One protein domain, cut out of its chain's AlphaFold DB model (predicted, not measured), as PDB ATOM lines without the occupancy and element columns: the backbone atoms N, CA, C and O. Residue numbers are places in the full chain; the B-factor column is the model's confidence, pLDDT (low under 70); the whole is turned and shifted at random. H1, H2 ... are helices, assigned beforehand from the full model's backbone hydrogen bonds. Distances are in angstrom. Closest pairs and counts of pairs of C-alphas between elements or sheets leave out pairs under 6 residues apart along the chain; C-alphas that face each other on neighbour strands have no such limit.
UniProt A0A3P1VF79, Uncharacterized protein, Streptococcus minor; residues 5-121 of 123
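This is residues 5 to 121 of the 123 residues of an uncharacterized protein of Streptococcus minor (UniProt A0A3P1VF79). One long straight helix, H4, is the spine of this model, with short helices packed along it: H1, H2 and H3 by its first half, H5 folded back along its second half. H6 crosses the second half of H4 like the bar of a T or cross, and its far end, with residues 116 to 121, sticks out. The printed part has 117 residues with six named helices, in the order H1 to H6, and no named strand; the class is all helix. The whole is loose, with a radius of gyration of the C-alphas of 17.5 A, and only just flat, spanning 56 by 38 by 18 A.

H4, residues 46 to 77, is the hub and touches the five other helices. H6, residues 101 to 119, touches it about perpendicular, at 89 degrees, through residues 104 to 112 of H6 and 64 to 71 of H4 alone; the closest C-alphas, of Cys 68 and Glu 108, are 5.9 A apart. H5, residues 89 to 97, forms a helical hairpin with H4, at a shallow tilt of 17 degrees, opposite ways; H4 touches it with residues 63 to 74 alone, and the closest C-alphas, of Phe 74 and Pro 89, are 7.7 A apart. H5 and H6 touch about perpendicular, at 84 degrees, with the closest C-alphas, of Ser 94 and Glu 101, 5.5 A apart. H1, residues 5 to 13, touches residues 56 to 63 of H4 alone, about perpendicular at 75 degrees, with the closest C-alphas, of Ile 9 and Ile 60, 6.5 A apart. H2, residues 21 to 28, forms a helical hairpin with H1, at a shallow tilt of 14 degrees, opposite ways; the closest C-alphas, of Ile 10 and Arg 27, are 6.4 A apart. H2 touches residues 49 to 56 of H4 alone, at a steep tilt of 63 degrees, with the closest C-alphas, of Arg 26 and Leu 52, 5.9 A apart. H3, residues 35 to 42, only just touches H4, with 3 pairs of C-alphas within 8 A, the closest being those of Lys 39 and Asp 46 at 7.7 A. H3 is apart from H1, H5 and H6. Every O i to N i+4 pair is within hydrogen-bond range in H1, H2, H3, H4 and H5, and 14 of 15 are in H6.

H4 measures 46.4 A from C-alpha 46 at (-38.907, -50.638, 19.665) to C-alpha 77 at (1.027, -38.992, 40.234). H6 measures 27.4 A and ends with C-alpha 119 at (-16.972, -25.120, 33.178). H1 and H5 have 9 residues each, H2 and H3 have 8 each.

The C-alphas farthest apart, of Leu 40 and Gly 80, are 56.9 A apart. The printed part has no cut. The link from H4 to H5, 11 residues, is long. Residues 76 to 87 and 114 to 121 have pLDDT under 70; the mean of the printed part is 85.2.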
ATOM      1  N   ARG A   5     -14.205 -45.124  17.539       88.69
ATOM      2  CA  ARG A   5     -13.981 -45.355  18.974       88.69
ATOM      3  C   ARG A   5     -15.231 -45.840  19.715       88.69
ATOM      4  O   ARG A   5     -15.169 -46.788  20.485       88.69
ATOM      5  N   VAL A   6     -16.383 -45.220  19.454       90.00
ATOM      6  CA  VAL A   6     -17.670 -45.591  20.064       90.00
ATOM      7  C   VAL A   6     -18.093 -46.990  19.627       90.00
ATOM      8  O   VAL A   6     -18.539 -47.777  20.458       90.00
ATOM      9  N   LYS A   7     -17.902 -47.324  18.344       93.25
ATOM     10  CA  LYS A   7     -18.171 -48.676  17.837       93.25
ATOM     11  C   LYS A   7     -17.309 -49.708  18.558       93.25
ATOM     12  O   LYS A   7     -17.845 -50.703  19.034       93.25
ATOM     13  N   GLN A   8     -16.012 -49.427  18.707       94.88
ATOM     14  CA  GLN A   8     -15.083 -50.317  19.402       94.88
ATOM     15  C   GLN A   8     -15.503 -50.572  20.855       94.88
ATOM     16  O   GLN A   8     -15.520 -51.721  21.283       94.88
ATOM     17  N   ILE A   9     -15.934 -49.538  21.590       95.81
ATOM     18  CA  ILE A   9     -16.432 -49.690  22.968       95.81
ATOM     19  C   ILE A   9     -17.601 -50.681  23.028       95.81
ATOM     20  O   ILE A   9     -17.597 -51.597  23.851       95.81
ATOM     21  N   ILE A  10     -18.593 -50.532  22.144       96.38
ATOM     22  CA  ILE A  10     -19.754 -51.433  22.120       96.38
ATOM     23  C   ILE A  10     -19.361 -52.840  21.665       96.38
ATOM     24  O   ILE A  10     -19.884 -53.829  22.182       96.38
ATOM     25  N   TRP A  11     -18.431 -52.962  20.718       95.12
ATOM     26  CA  TRP A  11     -17.925 -54.258  20.272       95.12
ATOM     27  C   TRP A  11     -17.218 -55.005  21.402       95.12
ATOM     28  O   TRP A  11     -17.480 -56.194  21.580       95.12
ATOM     29  N   ASN A  12     -16.410 -54.314  22.204       95.88
ATOM     30  CA  ASN A  12     -15.732 -54.900  23.359       95.88
ATOM     31  C   ASN A  12     -16.734 -55.331  24.438       95.88
ATOM     32  O   ASN A  12     -16.668 -56.458  24.923       95.88
ATOM     33  N   ASP A  13     -17.708 -54.478  24.766       96.75
ATOM     34  CA  ASP A  13     -18.724 -54.771  25.788       96.75
ATOM     35  C   ASP A  13     -19.592 -55.992  25.431       96.75
ATOM     36  O   ASP A  13     -19.940 -56.807  26.283       96.75
ATOM     37  N   THR A  14     -19.887 -56.169  24.144       96.88
ATOM     38  CA  THR A  14     -20.703 -57.284  23.634       96.88
ATOM     39  C   THR A  14     -19.887 -58.524  23.252       96.88
ATOM     40  O   THR A  14     -20.462 -59.535  22.851       96.88
ATOM     41  N   ALA A  15     -18.553 -58.491  23.364       94.94
ATOM     42  CA  ALA A  15     -17.673 -59.544  22.844       94.94
ATOM     43  C   ALA A  15     -17.925 -60.926  23.469       94.94
ATOM     44  O   ALA A  15     -17.748 -61.942  22.801       94.94
ATOM     45  N   LYS A  16     -18.382 -60.970  24.726       93.94
ATOM     46  CA  LYS A  16     -18.653 -62.230  25.437       93.94
ATOM     47  C   LYS A  16     -19.833 -63.012  24.858       93.94
ATOM     48  O   LYS A  16     -19.832 -64.230  24.951       93.94
ATOM     49  N   ASN A  17     -20.803 -62.326  24.250       95.12
ATOM     50  CA  ASN A  17     -22.030 -62.918  23.711       95.12
ATOM     51  C   ASN A  17     -22.305 -62.381  22.303       95.12
ATOM     52  O   ASN A  17     -23.376 -61.846  22.033       95.12
ATOM     53  N   LEU A  18     -21.317 -62.495  21.415       92.12
ATOM     54  CA  LEU A  18     -21.299 -61.841  20.103       92.12
ATOM     55  C   LEU A  18     -22.574 -62.046  19.264       92.12
ATOM     56  O   LEU A  18     -23.025 -61.111  18.607       92.12
ATOM     57  N   TYR A  19     -23.125 -63.258  19.278       95.12
ATOM     58  CA  TYR A  19     -24.205 -63.676  18.381       95.12
ATOM     59  C   TYR A  19     -25.599 -63.637  19.013       95.12
ATOM     60  O   TYR A  19     -26.538 -64.146  18.409       95.12
ATOM     61  N   SER A  20     -25.758 -63.074  20.214       97.69
ATOM     62  CA  SER A  20     -27.103 -62.846  20.745       97.69
ATOM     63  C   SER A  20     -27.798 -61.717  19.984       97.69
ATOM     64  O   SER A  20     -27.148 -60.754  19.566       97.69
ATOM     65  N   ASP A  21     -29.122 -61.801  19.865       97.75
ATOM     66  CA  ASP A  21     -29.951 -60.767  19.235       97.75
ATOM     67  C   ASP A  21     -29.699 -59.384  19.852       97.75
ATOM     68  O   ASP A  21     -29.525 -58.397  19.137       97.75
ATOM     69  N   GLU A  22     -29.560 -59.320  21.181       97.44
ATOM     70  CA  GLU A  22     -29.207 -58.094  21.900       97.44
ATOM     71  C   GLU A  22     -27.833 -57.547  21.494       97.44
ATOM     72  O   GLU A  22     -27.699 -56.353  21.230       97.44
ATOM     73  N   SER A  23     -26.799 -58.390  21.418       97.56
ATOM     74  CA  SER A  23     -25.452 -57.958  21.024       97.56
ATOM     75  C   SER A  23     -25.419 -57.478  19.576       97.56
ATOM     76  O   SER A  23     -24.819 -56.441  19.289       97.56
ATOM     77  N   ILE A  24     -26.089 -58.193  18.670       96.38
ATOM     78  CA  ILE A  24     -26.210 -57.813  17.259       96.38
ATOM     79  C   ILE A  24     -26.926 -56.464  17.147       96.38
ATOM     80  O   ILE A  24     -26.385 -55.541  16.531       96.38
ATOM     81  N   ALA A  25     -28.078 -56.303  17.802       96.94
ATOM     82  CA  ALA A  25     -28.823 -55.047  17.817       96.94
ATOM     83  C   ALA A  25     -27.984 -53.898  18.385       96.94
ATOM     84  O   ALA A  25     -27.842 -52.860  17.738       96.94
ATOM     85  N   ARG A  26     -27.339 -54.090  19.545       96.50
ATOM     86  CA  ARG A  26     -26.470 -53.073  20.159       96.50
ATOM     87  C   ARG A  26     -25.353 -52.627  19.227       96.50
ATOM     88  O   ARG A  26     -25.063 -51.434  19.184       96.50
ATOM     89  N   ARG A  27     -24.742 -53.540  18.467       95.38
ATOM     90  CA  ARG A  27     -23.710 -53.200  17.475       95.38
ATOM     91  C   ARG A  27     -24.293 -52.461  16.277       95.38
ATOM     92  O   ARG A  27     -23.710 -51.464  15.852       95.38
ATOM     93  N   LEU A  28     -25.429 -52.905  15.745       94.69
ATOM     94  CA  LEU A  28     -26.065 -52.277  14.584       94.69
ATOM     95  C   LEU A  28     -26.559 -50.862  14.882       94.69
ATOM     96  O   LEU A  28     -26.339 -49.983  14.053       94.69
ATOM     97  N   LEU A  29     -27.077 -50.613  16.086       94.12
ATOM     98  CA  LEU A  29     -27.452 -49.276  16.564       94.12
ATOM     99  C   LEU A  29     -26.272 -48.281  16.569       94.12
ATOM    100  O   LEU A  29     -26.477 -47.073  16.578       94.12
ATOM    101  N   THR A  30     -25.015 -48.752  16.547       91.38
ATOM    102  CA  THR A  30     -23.835 -47.871  16.393       91.38
ATOM    103  C   THR A  30     -23.453 -47.600  14.936       91.38
ATOM    104  O   THR A  30     -22.644 -46.709  14.656       91.38
ATOM    105  N   CYS A  31     -23.981 -48.391  14.003       85.81
ATOM    106  CA  CYS A  31     -23.607 -48.399  12.592       85.81
ATOM    107  C   CYS A  31     -24.690 -47.830  11.672       85.81
ATOM    108  O   CYS A  31     -24.328 -47.264  10.642       85.81
ATOM    109  N   SER A  32     -25.965 -47.990  12.027       78.81
ATOM    110  CA  SER A  32     -27.129 -47.631  11.219       78.81
ATOM    111  C   SER A  32     -28.241 -47.053  12.095       78.81
ATOM    112  O   SER A  32     -28.404 -47.467  13.241       78.81
ATOM    113  N   GLU A  33     -29.019 -46.134  11.527       75.69
ATOM    114  CA  GLU A  33     -30.270 -45.626  12.109       75.69
ATOM    115  C   GLU A  33     -31.500 -46.405  11.603       75.69
ATOM    116  O   GLU A  33     -32.622 -46.136  12.028       75.69
ATOM    117  N   ASP A  34     -31.312 -47.389  10.711       92.56
ATOM    118  CA  ASP A  34     -32.395 -48.228  10.188       92.56
ATOM    119  C   ASP A  34     -32.864 -49.238  11.244       92.56
ATOM    120  O   ASP A  34     -32.423 -50.389  11.311       92.56
ATOM    121  N   ARG A  35     -33.761 -48.768  12.112       94.38
ATOM    122  CA  ARG A  35     -34.349 -49.565  13.188       94.38
ATOM    123  C   ARG A  35     -35.259 -50.667  12.659       94.38
ATOM    124  O   ARG A  35     -35.314 -51.720  13.284       94.38
ATOM    125  N   GLU A  36     -35.919 -50.482  11.517       96.25
ATOM    126  CA  GLU A  36     -36.758 -51.533  10.927       96.25
ATOM    127  C   GLU A  36     -35.920 -52.739  10.501       96.25
ATOM    128  O   GLU A  36     -36.263 -53.874  10.833       96.25
ATOM    129  N   PHE A  37     -34.768 -52.503   9.867       95.69
ATOM    130  CA  PHE A  37     -33.821 -53.572   9.554       95.69
ATOM    131  C   PHE A  37     -33.356 -54.321  10.812       95.69
ATOM    132  O   PHE A  37     -33.316 -55.553  10.825       95.69
ATOM    133  N   ILE A  38     -33.038 -53.595  11.889       96.38
ATOM    134  CA  ILE A  38     -32.590 -54.203  13.149       96.38
ATOM    135  C   ILE A  38     -33.699 -55.068  13.757       96.38
ATOM    136  O   ILE A  38     -33.427 -56.200  14.165       96.38
ATOM    137  N   LYS A  39     -34.946 -54.579  13.784       97.06
ATOM    138  CA  LYS A  39     -36.102 -55.342  14.277       97.06
ATOM    139  C   LYS A  39     -36.331 -56.610  13.459       97.06
ATOM    140  O   LYS A  39     -36.487 -57.680  14.038       97.06
ATOM    141  N   LEU A  40     -36.280 -56.513  12.129       97.19
ATOM    142  CA  LEU A  40     -36.450 -57.666  11.244       97.19
ATOM    143  C   LEU A  40     -35.372 -58.734  11.472       97.19
ATOM    144  O   LEU A  40     -35.680 -59.922  11.477       97.19
ATOM    145  N   LEU A  41     -34.119 -58.315  11.664       96.06
ATOM    146  CA  LEU A  41     -32.994 -59.230  11.839       96.06
ATOM    147  C   LEU A  41     -32.984 -59.920  13.211       96.06
ATOM    148  O   LEU A  41     -32.593 -61.078  13.300       96.06
ATOM    149  N   THR A  42     -33.363 -59.199  14.268       96.31
ATOM    150  CA  THR A  42     -33.183 -59.638  15.669       96.31
ATOM    151  C   THR A  42     -34.478 -60.059  16.359       96.31
ATOM    152  O   THR A  42     -34.447 -60.553  17.480       96.31
ATOM    153  N   GLY A  43     -35.637 -59.822  15.737       97.44
ATOM    154  CA  GLY A  43     -36.950 -60.077  16.334       97.44
ATOM    155  C   GLY A  43     -37.319 -59.140  17.493       97.44
ATOM    156  O   GLY A  43     -38.366 -59.316  18.117       97.44
ATOM    157  N   LEU A  44     -36.483 -58.143  17.796       97.38
ATOM    158  CA  LEU A  44     -36.724 -57.171  18.860       97.38
ATOM    159  C   LEU A  44     -37.771 -56.131  18.442       97.38
ATOM    160  O   LEU A  44     -37.940 -55.827  17.264       97.38
ATOM    161  N   ASN A  45     -38.460 -55.549  19.424       97.69
ATOM    162  CA  ASN A  45     -39.381 -54.427  19.209       97.69
ATOM    163  C   ASN A  45     -38.734 -53.087  19.610       97.69
ATOM    164  O   ASN A  45     -37.626 -53.056  20.149       97.69
ATOM    165  N   ASP A  46     -39.439 -51.977  19.386       97.44
ATOM    166  CA  ASP A  46     -38.907 -50.638  19.665       97.44
ATOM    167  C   ASP A  46     -38.554 -50.409  21.142       97.44
ATOM    168  O   ASP A  46     -37.520 -49.810  21.426       97.44
ATOM    169  N   GLU A  47     -39.334 -50.953  22.080       98.00
ATOM    170  CA  GLU A  47     -39.046 -50.836  23.516       98.00
ATOM    171  C   GLU A  47     -37.716 -51.514  23.885       98.00
ATOM    172  O   GLU A  47     -36.941 -50.997  24.694       98.00
ATOM    173  N   HIS A  48     -37.426 -52.670  23.280       98.12
ATOM    174  CA  HIS A  48     -36.135 -53.333  23.457       98.12
ATOM    175  C   HIS A  48     -35.010 -52.485  22.867       98.12
ATOM    176  O   HIS A  48     -34.003 -52.270  23.537       98.12
ATOM    177  N   LEU A  49     -35.179 -51.958  21.651       97.31
ATOM    178  CA  LEU A  49     -34.151 -51.133  21.016       97.31
ATOM    179  C   LEU A  49     -33.851 -49.862  21.820       97.31
ATOM    180  O   LEU A  49     -32.680 -49.540  22.009       97.31
ATOM    181  N   ASP A  50     -34.860 -49.203  22.387       97.19
ATOM    182  CA  ASP A  50     -34.664 -48.025  23.241       97.19
ATOM    183  C   ASP A  50     -33.869 -48.355  24.511       97.19
ATOM    184  O   ASP A  50     -32.969 -47.607  24.911       97.19
ATOM    185  N   LYS A  51     -34.146 -49.513  25.127       98.12
ATOM    186  CA  LYS A  51     -33.368 -50.023  26.267       98.12
ATOM    187  C   LYS A  51     -31.921 -50.309  25.872       98.12
ATOM    188  O   LYS A  51     -31.007 -49.941  26.610       98.12
ATOM    189  N   LEU A  52     -31.694 -50.935  24.718       97.44
ATOM    190  CA  LEU A  52     -30.354 -51.257  24.220       97.44
ATOM    191  C   LEU A  52     -29.558 -49.998  23.841       97.44
ATOM    192  O   LEU A  52     -28.359 -49.917  24.114       97.44
ATOM    193  N   GLU A  53     -30.207 -48.979  23.276       95.81
ATOM    194  CA  GLU A  53     -29.588 -47.673  23.049       95.81
ATOM    195  C   GLU A  53     -29.187 -46.998  24.365       95.81
ATOM    196  O   GLU A  53     -28.099 -46.426  24.466       95.81
ATOM    197  N   ASP A  54     -30.034 -47.076  25.392       97.12
ATOM    198  CA  ASP A  54     -29.714 -46.538  26.712       97.12
ATOM    199  C   ASP A  54     -28.530 -47.260  27.361       97.12
ATOM    200  O   ASP A  54     -27.616 -46.624  27.895       97.12
ATOM    201  N   GLN A  55     -28.486 -48.587  27.243       97.31
ATOM    202  CA  GLN A  55     -27.334 -49.384  27.661       97.31
ATOM    203  C   GLN A  55     -26.060 -48.965  26.919       97.31
ATOM    204  O   GLN A  55     -25.027 -48.747  27.557       97.31
ATOM    205  N   ASN A  56     -26.133 -48.780  25.596       96.62
ATOM    206  CA  ASN A  56     -25.017 -48.276  24.799       96.62
ATOM    207  C   ASN A  56     -24.540 -46.905  25.301       96.62
ATOM    208  O   ASN A  56     -23.346 -46.720  25.538       96.62
ATOM    209  N   ARG A  57     -25.451 -45.954  25.539       95.00
ATOM    210  CA  ARG A  57     -25.096 -44.631  26.083       95.00
ATOM    211  C   ARG A  57     -24.392 -44.738  27.437       95.00
ATOM    212  O   ARG A  57     -23.372 -44.077  27.645       95.00
ATOM    213  N   LYS A  58     -24.895 -45.585  28.339       96.62
ATOM    214  CA  LYS A  58     -24.319 -45.796  29.678       96.62
ATOM    215  C   LYS A  58     -22.911 -46.381  29.621       96.62
ATOM    216  O   LYS A  58     -22.028 -45.867  30.309       96.62
ATOM    217  N   ILE A  59     -22.673 -47.408  28.802       96.69
ATOM    218  CA  ILE A  59     -21.337 -48.016  28.717       96.69
ATOM    219  C   ILE A  59     -20.325 -47.070  28.069       96.69
ATOM    220  O   ILE A  59     -19.217 -46.926  28.579       96.69
ATOM    221  N   ILE A  60     -20.727 -46.347  27.017       93.62
ATOM    222  CA  ILE A  60     -19.886 -45.327  26.379       93.62
ATOM    223  C   ILE A  60     -19.469 -44.291  27.419       93.62
ATOM    224  O   ILE A  60     -18.283 -43.997  27.560       93.62
ATOM    225  N   ARG A  61     -20.435 -43.778  28.194       92.62
ATOM    226  CA  ARG A  61     -20.158 -42.798  29.242       92.62
ATOM    227  C   ARG A  61     -19.198 -43.343  30.297       92.62
ATOM    228  O   ARG A  61     -18.241 -42.656  30.636       92.62
ATOM    229  N   LYS A  62     -19.419 -44.573  30.764       94.50
ATOM    230  CA  LYS A  62     -18.556 -45.227  31.754       94.50
ATOM    231  C   LYS A  62     -17.111 -45.343  31.268       94.50
ATOM    232  O   LYS A  62     -16.201 -45.027  32.027       94.50
ATOM    233  N   VAL A  63     -16.898 -45.762  30.019       94.38
ATOM    234  CA  VAL A  63     -15.549 -45.863  29.443       94.38
ATOM    235  C   VAL A  63     -14.896 -44.488  29.329       94.38
ATOM    236  O   VAL A  63     -13.747 -44.332  29.720       94.38
ATOM    237  N   ILE A  64     -15.625 -43.472  28.863       91.00
ATOM    238  CA  ILE A  64     -15.106 -42.097  28.791       91.00
ATOM    239  C   ILE A  64     -14.687 -41.590  30.173       91.00
ATOM    240  O   ILE A  64     -13.602 -41.031  30.313       91.00
ATOM    241  N   ASP A  65     -15.526 -41.796  31.190       89.94
ATOM    242  CA  ASP A  65     -15.228 -41.364  32.555       89.94
ATOM    243  C   ASP A  65     -13.977 -42.075  33.096       89.94
ATOM    244  O   ASP A  65     -13.129 -41.428  33.707       89.94
ATOM    245  N   MET A  66     -13.802 -43.369  32.800       91.12
ATOM    246  CA  MET A  66     -12.576 -44.103  33.135       91.12
ATOM    247  C   MET A  66     -11.341 -43.517  32.448       91.12
ATOM    248  O   MET A  66     -10.352 -43.279  33.132       91.12
ATOM    249  N   VAL A  67     -11.407 -43.237  31.139       90.56
ATOM    250  CA  VAL A  67     -10.301 -42.609  30.394       90.56
ATOM    251  C   VAL A  67      -9.920 -41.275  31.042       90.56
ATOM    252  O   VAL A  67      -8.763 -41.072  31.401       90.56
ATOM    253  N   CYS A  68     -10.887 -40.383  31.271       85.88
ATOM    254  CA  CYS A  68     -10.614 -39.083  31.884       85.88
ATOM    255  C   CYS A  68     -10.015 -39.208  33.294       85.88
ATOM    256  O   CYS A  68      -9.081 -38.477  33.622       85.88
ATOM    257  N   LEU A  69     -10.515 -40.138  34.114       86.25
ATOM    258  CA  LEU A  69      -9.974 -40.389  35.450       86.25
ATOM    259  C   LEU A  69      -8.530 -40.893  35.395       86.25
ATOM    260  O   LEU A  69      -7.701 -40.391  36.146       86.25
ATOM    261  N   SER A  70      -8.204 -41.829  34.499       87.69
ATOM    262  CA  SER A  70      -6.824 -42.315  34.361       87.69
ATOM    263  C   SER A  70      -5.844 -41.198  34.007       87.69
ATOM    264  O   SER A  70      -4.792 -41.116  34.629       87.69
ATOM    265  N   PHE A  71      -6.207 -40.278  33.108       84.25
ATOM    266  CA  PHE A  71      -5.351 -39.128  32.798       84.25
ATOM    267  C   PHE A  71      -5.195 -38.166  33.971       84.25
ATOM    268  O   PHE A  71      -4.095 -37.679  34.204       84.25
ATOM    269  N   HIS A  72      -6.260 -37.927  34.739       81.44
ATOM    270  CA  HIS A  72      -6.147 -37.136  35.961       81.44
ATOM    271  C   HIS A  72      -5.151 -37.765  36.948       81.44
ATOM    272  O   HIS A  72      -4.309 -37.058  37.490       81.44
ATOM    273  N   TYR A  73      -5.198 -39.087  37.136       79.12
ATOM    274  CA  TYR A  73      -4.221 -39.786  37.971       79.12
ATOM    275  C   TYR A  73      -2.807 -39.730  37.397       79.12
ATOM    276  O   TYR A  73      -1.868 -39.541  38.161       79.12
ATOM    277  N   PHE A  74      -2.630 -39.847  36.079       79.62
ATOM    278  CA  PHE A  74      -1.311 -39.697  35.458       79.62
ATOM    279  C   PHE A  74      -0.734 -38.302  35.712       79.62
ATOM    280  O   PHE A  74       0.419 -38.191  36.115       79.62
ATOM    281  N   ASP A  75      -1.543 -37.253  35.549       73.75
ATOM    282  CA  ASP A  75      -1.130 -35.867  35.787       73.75
ATOM    283  C   ASP A  75      -0.762 -35.639  37.272       73.75
ATOM    284  O   ASP A  75       0.279 -35.055  37.559       73.75
ATOM    285  N   VAL A  76      -1.559 -36.157  38.217       68.69
ATOM    286  CA  VAL A  76      -1.338 -35.989  39.670       68.69
ATOM    287  C   VAL A  76      -0.172 -36.837  40.198       68.69
ATOM    288  O   VAL A  76       0.621 -36.367  41.010       68.69
ATOM    289  N   CYS A  77      -0.029 -38.088  39.757       62.94
ATOM    290  CA  CYS A  77       1.027 -38.992  40.234       62.94
ATOM    291  C   CYS A  77       2.408 -38.695  39.615       62.94
ATOM    292  O   CYS A  77       3.435 -39.099  40.175       62.94
ATOM    293  N   ASN A  78       2.453 -37.959  38.500       58.50
ATOM    294  CA  ASN A  78       3.694 -37.459  37.903       58.50
ATOM    295  C   ASN A  78       4.375 -36.352  38.735       58.50
ATOM    296  O   ASN A  78       5.544 -36.065  38.488       58.50
ATOM    297  N   GLU A  79       3.711 -35.773  39.743       52.62
ATOM    298  CA  GLU A  79       4.313 -34.765  40.634       52.62
ATOM    299  C   GLU A  79       5.152 -35.358  41.790       52.62
ATOM    300  O   GLU A  79       5.729 -34.595  42.564       52.62
ATOM    301  N   GLY A  80       5.296 -36.688  41.911       48.34
ATOM    302  CA  GLY A  80       6.075 -37.267  43.021       48.34
ATOM    303  C   GLY A  80       6.755 -38.622  42.808       48.34
ATOM    304  O   GLY A  80       7.881 -38.785  43.271       48.34
ATOM    305  N   GLU A  81       6.133 -39.602  42.137       48.91
ATOM    306  CA  GLU A  81       6.595 -41.009  42.262       48.91
ATOM    307  C   GLU A  81       6.529 -41.864  40.980       48.91
ATOM    308  O   GLU A  81       6.978 -43.011  40.979       48.91
ATOM    309  N   ALA A  82       6.058 -41.330  39.849       48.34
ATOM    310  CA  ALA A  82       5.923 -42.097  38.600       48.34
ATOM    311  C   ALA A  82       7.258 -42.512  37.929       48.34
ATOM    312  O   ALA A  82       7.260 -43.285  36.974       48.34
ATOM    313  N   VAL A  83       8.408 -42.048  38.437       46.50
ATOM    314  CA  VAL A  83       9.749 -42.273  37.851       46.50
ATOM    315  C   VAL A  83      10.241 -43.731  37.987       46.50
ATOM    316  O   VAL A  83      11.221 -44.110  37.354       46.50
ATOM    317  N   MET A  84       9.574 -44.578  38.780       43.50
ATOM    318  CA  MET A  84      10.088 -45.907  39.159       43.50
ATOM    319  C   MET A  84       9.446 -47.107  38.435       43.50
ATOM    320  O   MET A  84       9.852 -48.241  38.690       43.50
ATOM    321  N   SER A  85       8.465 -46.917  37.544       53.62
ATOM    322  CA  SER A  85       7.841 -48.038  36.819       53.62
ATOM    323  C   SER A  85       8.154 -47.984  35.323       53.62
ATOM    324  O   SER A  85       7.855 -46.995  34.664       53.62
ATOM    325  N   ASN A  86       8.688 -49.071  34.759       52.84
ATOM    326  CA  ASN A  86       8.853 -49.249  33.306       52.84
ATOM    327  C   ASN A  86       7.507 -49.410  32.558       52.84
ATOM    328  O   ASN A  86       7.500 -49.796  31.392       52.84
ATOM    329  N   HIS A  87       6.367 -49.208  33.224       57.84
ATOM    330  CA  HIS A  87       5.042 -49.352  32.629       57.84
ATOM    331  C   HIS A  87       4.627 -48.051  31.953       57.84
ATOM    332  O   HIS A  87       4.596 -47.010  32.604       57.84
ATOM    333  N   GLN A  88       4.268 -48.121  30.669       77.38
ATOM    334  CA  GLN A  88       3.613 -47.024  29.964       77.38
ATOM    335  C   GLN A  88       2.119 -47.030  30.331       77.38
ATOM    336  O   GLN A  88       1.378 -47.903  29.874       77.38
ATOM    337  N   PRO A  89       1.633 -46.093  31.170       79.75
ATOM    338  CA  PRO A  89       0.285 -46.193  31.733       79.75
ATOM    339  C   PRO A  89      -0.821 -46.057  30.678       79.75
ATOM    340  O   PRO A  89      -1.902 -46.619  30.833       79.75
ATOM    341  N   ILE A  90      -0.532 -45.342  29.586       85.19
ATOM    342  CA  ILE A  90      -1.426 -45.197  28.433       85.19
ATOM    343  C   ILE A  90      -1.624 -46.543  27.732       85.19
ATOM    344  O   ILE A  90      -2.769 -46.951  27.569       85.19
ATOM    345  N   GLU A  91      -0.534 -47.238  27.392       86.88
ATOM    346  CA  GLU A  91      -0.551 -48.562  26.749       86.88
ATOM    347  C   GLU A  91      -1.330 -49.573  27.605       86.88
ATOM    348  O   GLU A  91      -2.268 -50.225  27.146       86.88
ATOM    349  N   SER A  92      -1.035 -49.613  28.909       87.88
ATOM    350  CA  SER A  92      -1.729 -50.508  29.846       87.88
ATOM    351  C   SER A  92      -3.236 -50.237  29.904       87.88
ATOM    352  O   SER A  92      -4.048 -51.163  29.894       87.88
ATOM    353  N   MET A  93      -3.639 -48.965  29.964       90.75
ATOM    354  CA  MET A  93      -5.056 -48.606  30.026       90.75
ATOM    355  C   MET A  93      -5.778 -48.811  28.694       90.75
ATOM    356  O   MET A  93      -6.953 -49.192  28.706       90.75
ATOM    357  N   SER A  94      -5.111 -48.581  27.560       92.06
ATOM    358  CA  SER A  94      -5.689 -48.868  26.248       92.06
ATOM    359  C   SER A  94      -5.960 -50.363  26.091       92.06
ATOM    360  O   SER A  94      -7.076 -50.731  25.718       92.06
ATOM    361  N   ASP A  95      -5.024 -51.214  26.517       92.38
ATOM    362  CA  ASP A  95      -5.167 -52.671  26.477       92.38
ATOM    363  C   ASP A  95      -6.309 -53.171  27.366       92.38
ATOM    364  O   ASP A  95      -7.161 -53.940  26.914       92.38
ATOM    365  N   ILE A  96      -6.394 -52.684  28.611       91.94
ATOM    366  CA  ILE A  96      -7.473 -53.045  29.550       91.94
ATOM    367  C   ILE A  96      -8.856 -52.723  28.967       91.94
ATOM    368  O   ILE A  96      -9.810 -53.481  29.159       91.94
ATOM    369  N   LEU A  97      -8.983 -51.597  28.262       93.44
ATOM    370  CA  LEU A  97     -10.242 -51.162  27.655       93.44
ATOM    371  C   LEU A  97     -10.482 -51.766  26.261       93.44
ATOM    372  O   LEU A  97     -11.559 -51.563  25.685       93.44
ATOM    373  N   GLY A  98      -9.510 -52.503  25.716       94.25
ATOM    374  CA  GLY A  98      -9.544 -53.055  24.362       94.25
ATOM    375  C   GLY A  98      -9.579 -51.976  23.275       94.25
ATOM    376  O   GLY A  98     -10.254 -52.134  22.256       94.25
ATOM    377  N   LEU A  99      -8.930 -50.841  23.517       93.94
ATOM    378  CA  LEU A  99      -8.787 -49.743  22.569       93.94
ATOM    379  C   LEU A  99      -7.350 -49.728  22.049       93.94
ATOM    380  O   LEU A  99      -6.429 -50.071  22.776       93.94
ATOM    381  N   SER A 100      -7.140 -49.268  20.819       93.75
ATOM    382  CA  SER A 100      -5.783 -48.848  20.432       93.75
ATOM    383  C   SER A 100      -5.373 -47.600  21.217       93.75
ATOM    384  O   SER A 100      -6.228 -46.792  21.597       93.75
ATOM    385  N   GLU A 101      -4.069 -47.394  21.399       91.19
ATOM    386  CA  GLU A 101      -3.538 -46.177  22.024       91.19
ATOM    387  C   GLU A 101      -4.083 -44.907  21.355       91.19
ATOM    388  O   GLU A 101      -4.560 -43.999  22.033       91.19
ATOM    389  N   GLU A 102      -4.116 -44.859  20.018       91.75
ATOM    390  CA  GLU A 102      -4.670 -43.720  19.277       91.75
ATOM    391  C   GLU A 102      -6.143 -43.469  19.638       91.75
ATOM    392  O   GLU A 102      -6.554 -42.332  19.893       91.75
ATOM    393  N   GLN A 103      -6.958 -44.527  19.690       92.44
ATOM    394  CA  GLN A 103      -8.364 -44.414  20.073       92.44
ATOM    395  C   GLN A 103      -8.520 -43.899  21.506       92.44
ATOM    396  O   GLN A 103      -9.379 -43.050  21.754       92.44
ATOM    397  N   TYR A 104      -7.689 -44.381  22.426       91.69
ATOM    398  CA  TYR A 104      -7.682 -43.980  23.828       91.69
ATOM    399  C   TYR A 104      -7.286 -42.500  24.002       91.69
ATOM    400  O   TYR A 104      -8.033 -41.728  24.607       91.69
ATOM    401  N   LEU A 105      -6.188 -42.063  23.373       89.94
ATOM    402  CA  LEU A 105      -5.730 -40.665  23.373       89.94
ATOM    403  C   LEU A 105      -6.771 -39.710  22.761       89.94
ATOM    404  O   LEU A 105      -6.988 -38.598  23.247       89.94
ATOM    405  N   LEU A 106      -7.437 -40.124  21.680       90.00
ATOM    406  CA  LEU A 106      -8.460 -39.300  21.037       90.00
ATOM    407  C   LEU A 106      -9.739 -39.181  21.877       90.00
ATOM    408  O   LEU A 106     -10.342 -38.105  21.872       90.00
ATOM    409  N   LEU A 107     -10.142 -40.235  22.604       89.06
ATOM    410  CA  LEU A 107     -11.261 -40.153  23.553       89.06
ATOM    411  C   LEU A 107     -10.984 -39.086  24.615       89.06
ATOM    412  O   LEU A 107     -11.819 -38.211  24.831       89.06
ATOM    413  N   GLU A 108      -9.803 -39.114  25.226       87.50
ATOM    414  CA  GLU A 108      -9.384 -38.110  26.207       87.50
ATOM    415  C   GLU A 108      -9.522 -36.690  25.640       87.50
ATOM    416  O   GLU A 108     -10.258 -35.860  26.183       87.50
ATOM    417  N   LYS A 109      -8.902 -36.441  24.481       85.12
ATOM    418  CA  LYS A 109      -8.819 -35.108  23.873       85.12
ATOM    419  C   LYS A 109     -10.186 -34.537  23.507       85.12
ATOM    420  O   LYS A 109     -10.423 -33.332  23.629       85.12
ATOM    421  N   GLU A 110     -11.077 -35.375  22.983       83.12
ATOM    422  CA  GLU A 110     -12.433 -34.974  22.608       83.12
ATOM    423  C   GLU A 110     -13.256 -34.602  23.839       83.12
ATOM    424  O   GLU A 110     -13.929 -33.567  23.847       83.12
ATOM    425  N   TRP A 111     -13.164 -35.400  24.900       76.25
ATOM    426  CA  TRP A 111     -13.984 -35.208  26.087       76.25
ATOM    427  C   TRP A 111     -13.432 -34.136  27.024       76.25
ATOM    428  O   TRP A 111     -14.232 -33.359  27.548       76.25
ATOM    429  N   ARG A 112     -12.107 -33.949  27.120       72.69
ATOM    430  CA  ARG A 112     -11.486 -32.805  27.815       72.69
ATOM    431  C   ARG A 112     -12.011 -31.468  27.266       72.69
ATOM    432  O   ARG A 112     -12.368 -30.574  28.035       72.69
ATOM    433  N   LYS A 113     -12.187 -31.345  25.941       71.94
ATOM    434  CA  LYS A 113     -12.800 -30.153  25.311       71.94
ATOM    435  C   LYS A 113     -14.255 -29.933  25.731       71.94
ATOM    436  O   LYS A 113     -14.681 -28.786  25.872       71.94
ATOM    437  N   VAL A 114     -15.030 -31.005  25.898       68.06
ATOM    438  CA  VAL A 114     -16.433 -30.927  26.336       68.06
ATOM    439  C   VAL A 114     -16.519 -30.522  27.810       68.06
ATOM    440  O   VAL A 114     -17.343 -29.670  28.148       68.06
ATOM    441  N   PHE A 115     -15.655 -31.069  28.668       60.06
ATOM    442  CA  PHE A 115     -15.580 -30.703  30.084       60.06
ATOM    443  C   PHE A 115     -15.195 -29.226  30.276       60.06
ATOM    444  O   PHE A 115     -15.943 -28.499  30.929       60.06
ATOM    445  N   HIS A 116     -14.138 -28.732  29.617       58.25
ATOM    446  CA  HIS A 116     -13.749 -27.314  29.716       58.25
ATOM    447  C   HIS A 116     -14.787 -26.343  29.127       58.25
ATOM    448  O   HIS A 116     -14.962 -25.231  29.625       58.25
ATOM    449  N   LYS A 117     -15.529 -26.746  28.085       57.66
ATOM    450  CA  LYS A 117     -16.642 -25.933  27.559       57.66
ATOM    451  C   LYS A 117     -17.818 -25.821  28.530       57.66
ATOM    452  O   LYS A 117     -18.546 -24.834  28.457       57.66
ATOM    453  N   LYS A 118     -18.042 -26.817  29.394       52.09
ATOM    454  CA  LYS A 118     -19.101 -26.761  30.413       52.09
ATOM    455  C   LYS A 118     -18.703 -25.874  31.590       52.09
ATOM    456  O   LYS A 118     -19.527 -25.070  32.002       52.09
ATOM    457  N   THR A 119     -17.458 -25.950  32.060       49.44
ATOM    458  CA  THR A 119     -16.972 -25.120  33.178       49.44
ATOM    459  C   THR A 119     -16.889 -23.634  32.818       49.44
ATOM    460  O   THR A 119     -17.258 -22.793  33.627       49.44
ATOM    461  N   ASN A 120     -16.519 -23.291  31.579       43.66
ATOM    462  CA  ASN A 120     -16.460 -21.892  31.123       43.66
ATOM    463  C   ASN A 120     -17.832 -21.264  30.812       43.66
ATOM    464  O   ASN A 120     -17.896 -20.097  30.448       43.66
ATOM    465  N   LYS A 121     -18.931 -22.024  30.908       41.88
ATOM    466  CA  LYS A 121     -20.303 -21.492  30.817       41.88
ATOM    467  C   LYS A 121     -20.922 -21.206  32.187       41.88
ATOM    468  O   LYS A 121     -22.070 -20.783  32.244       41.88
TER     469      LYS A 121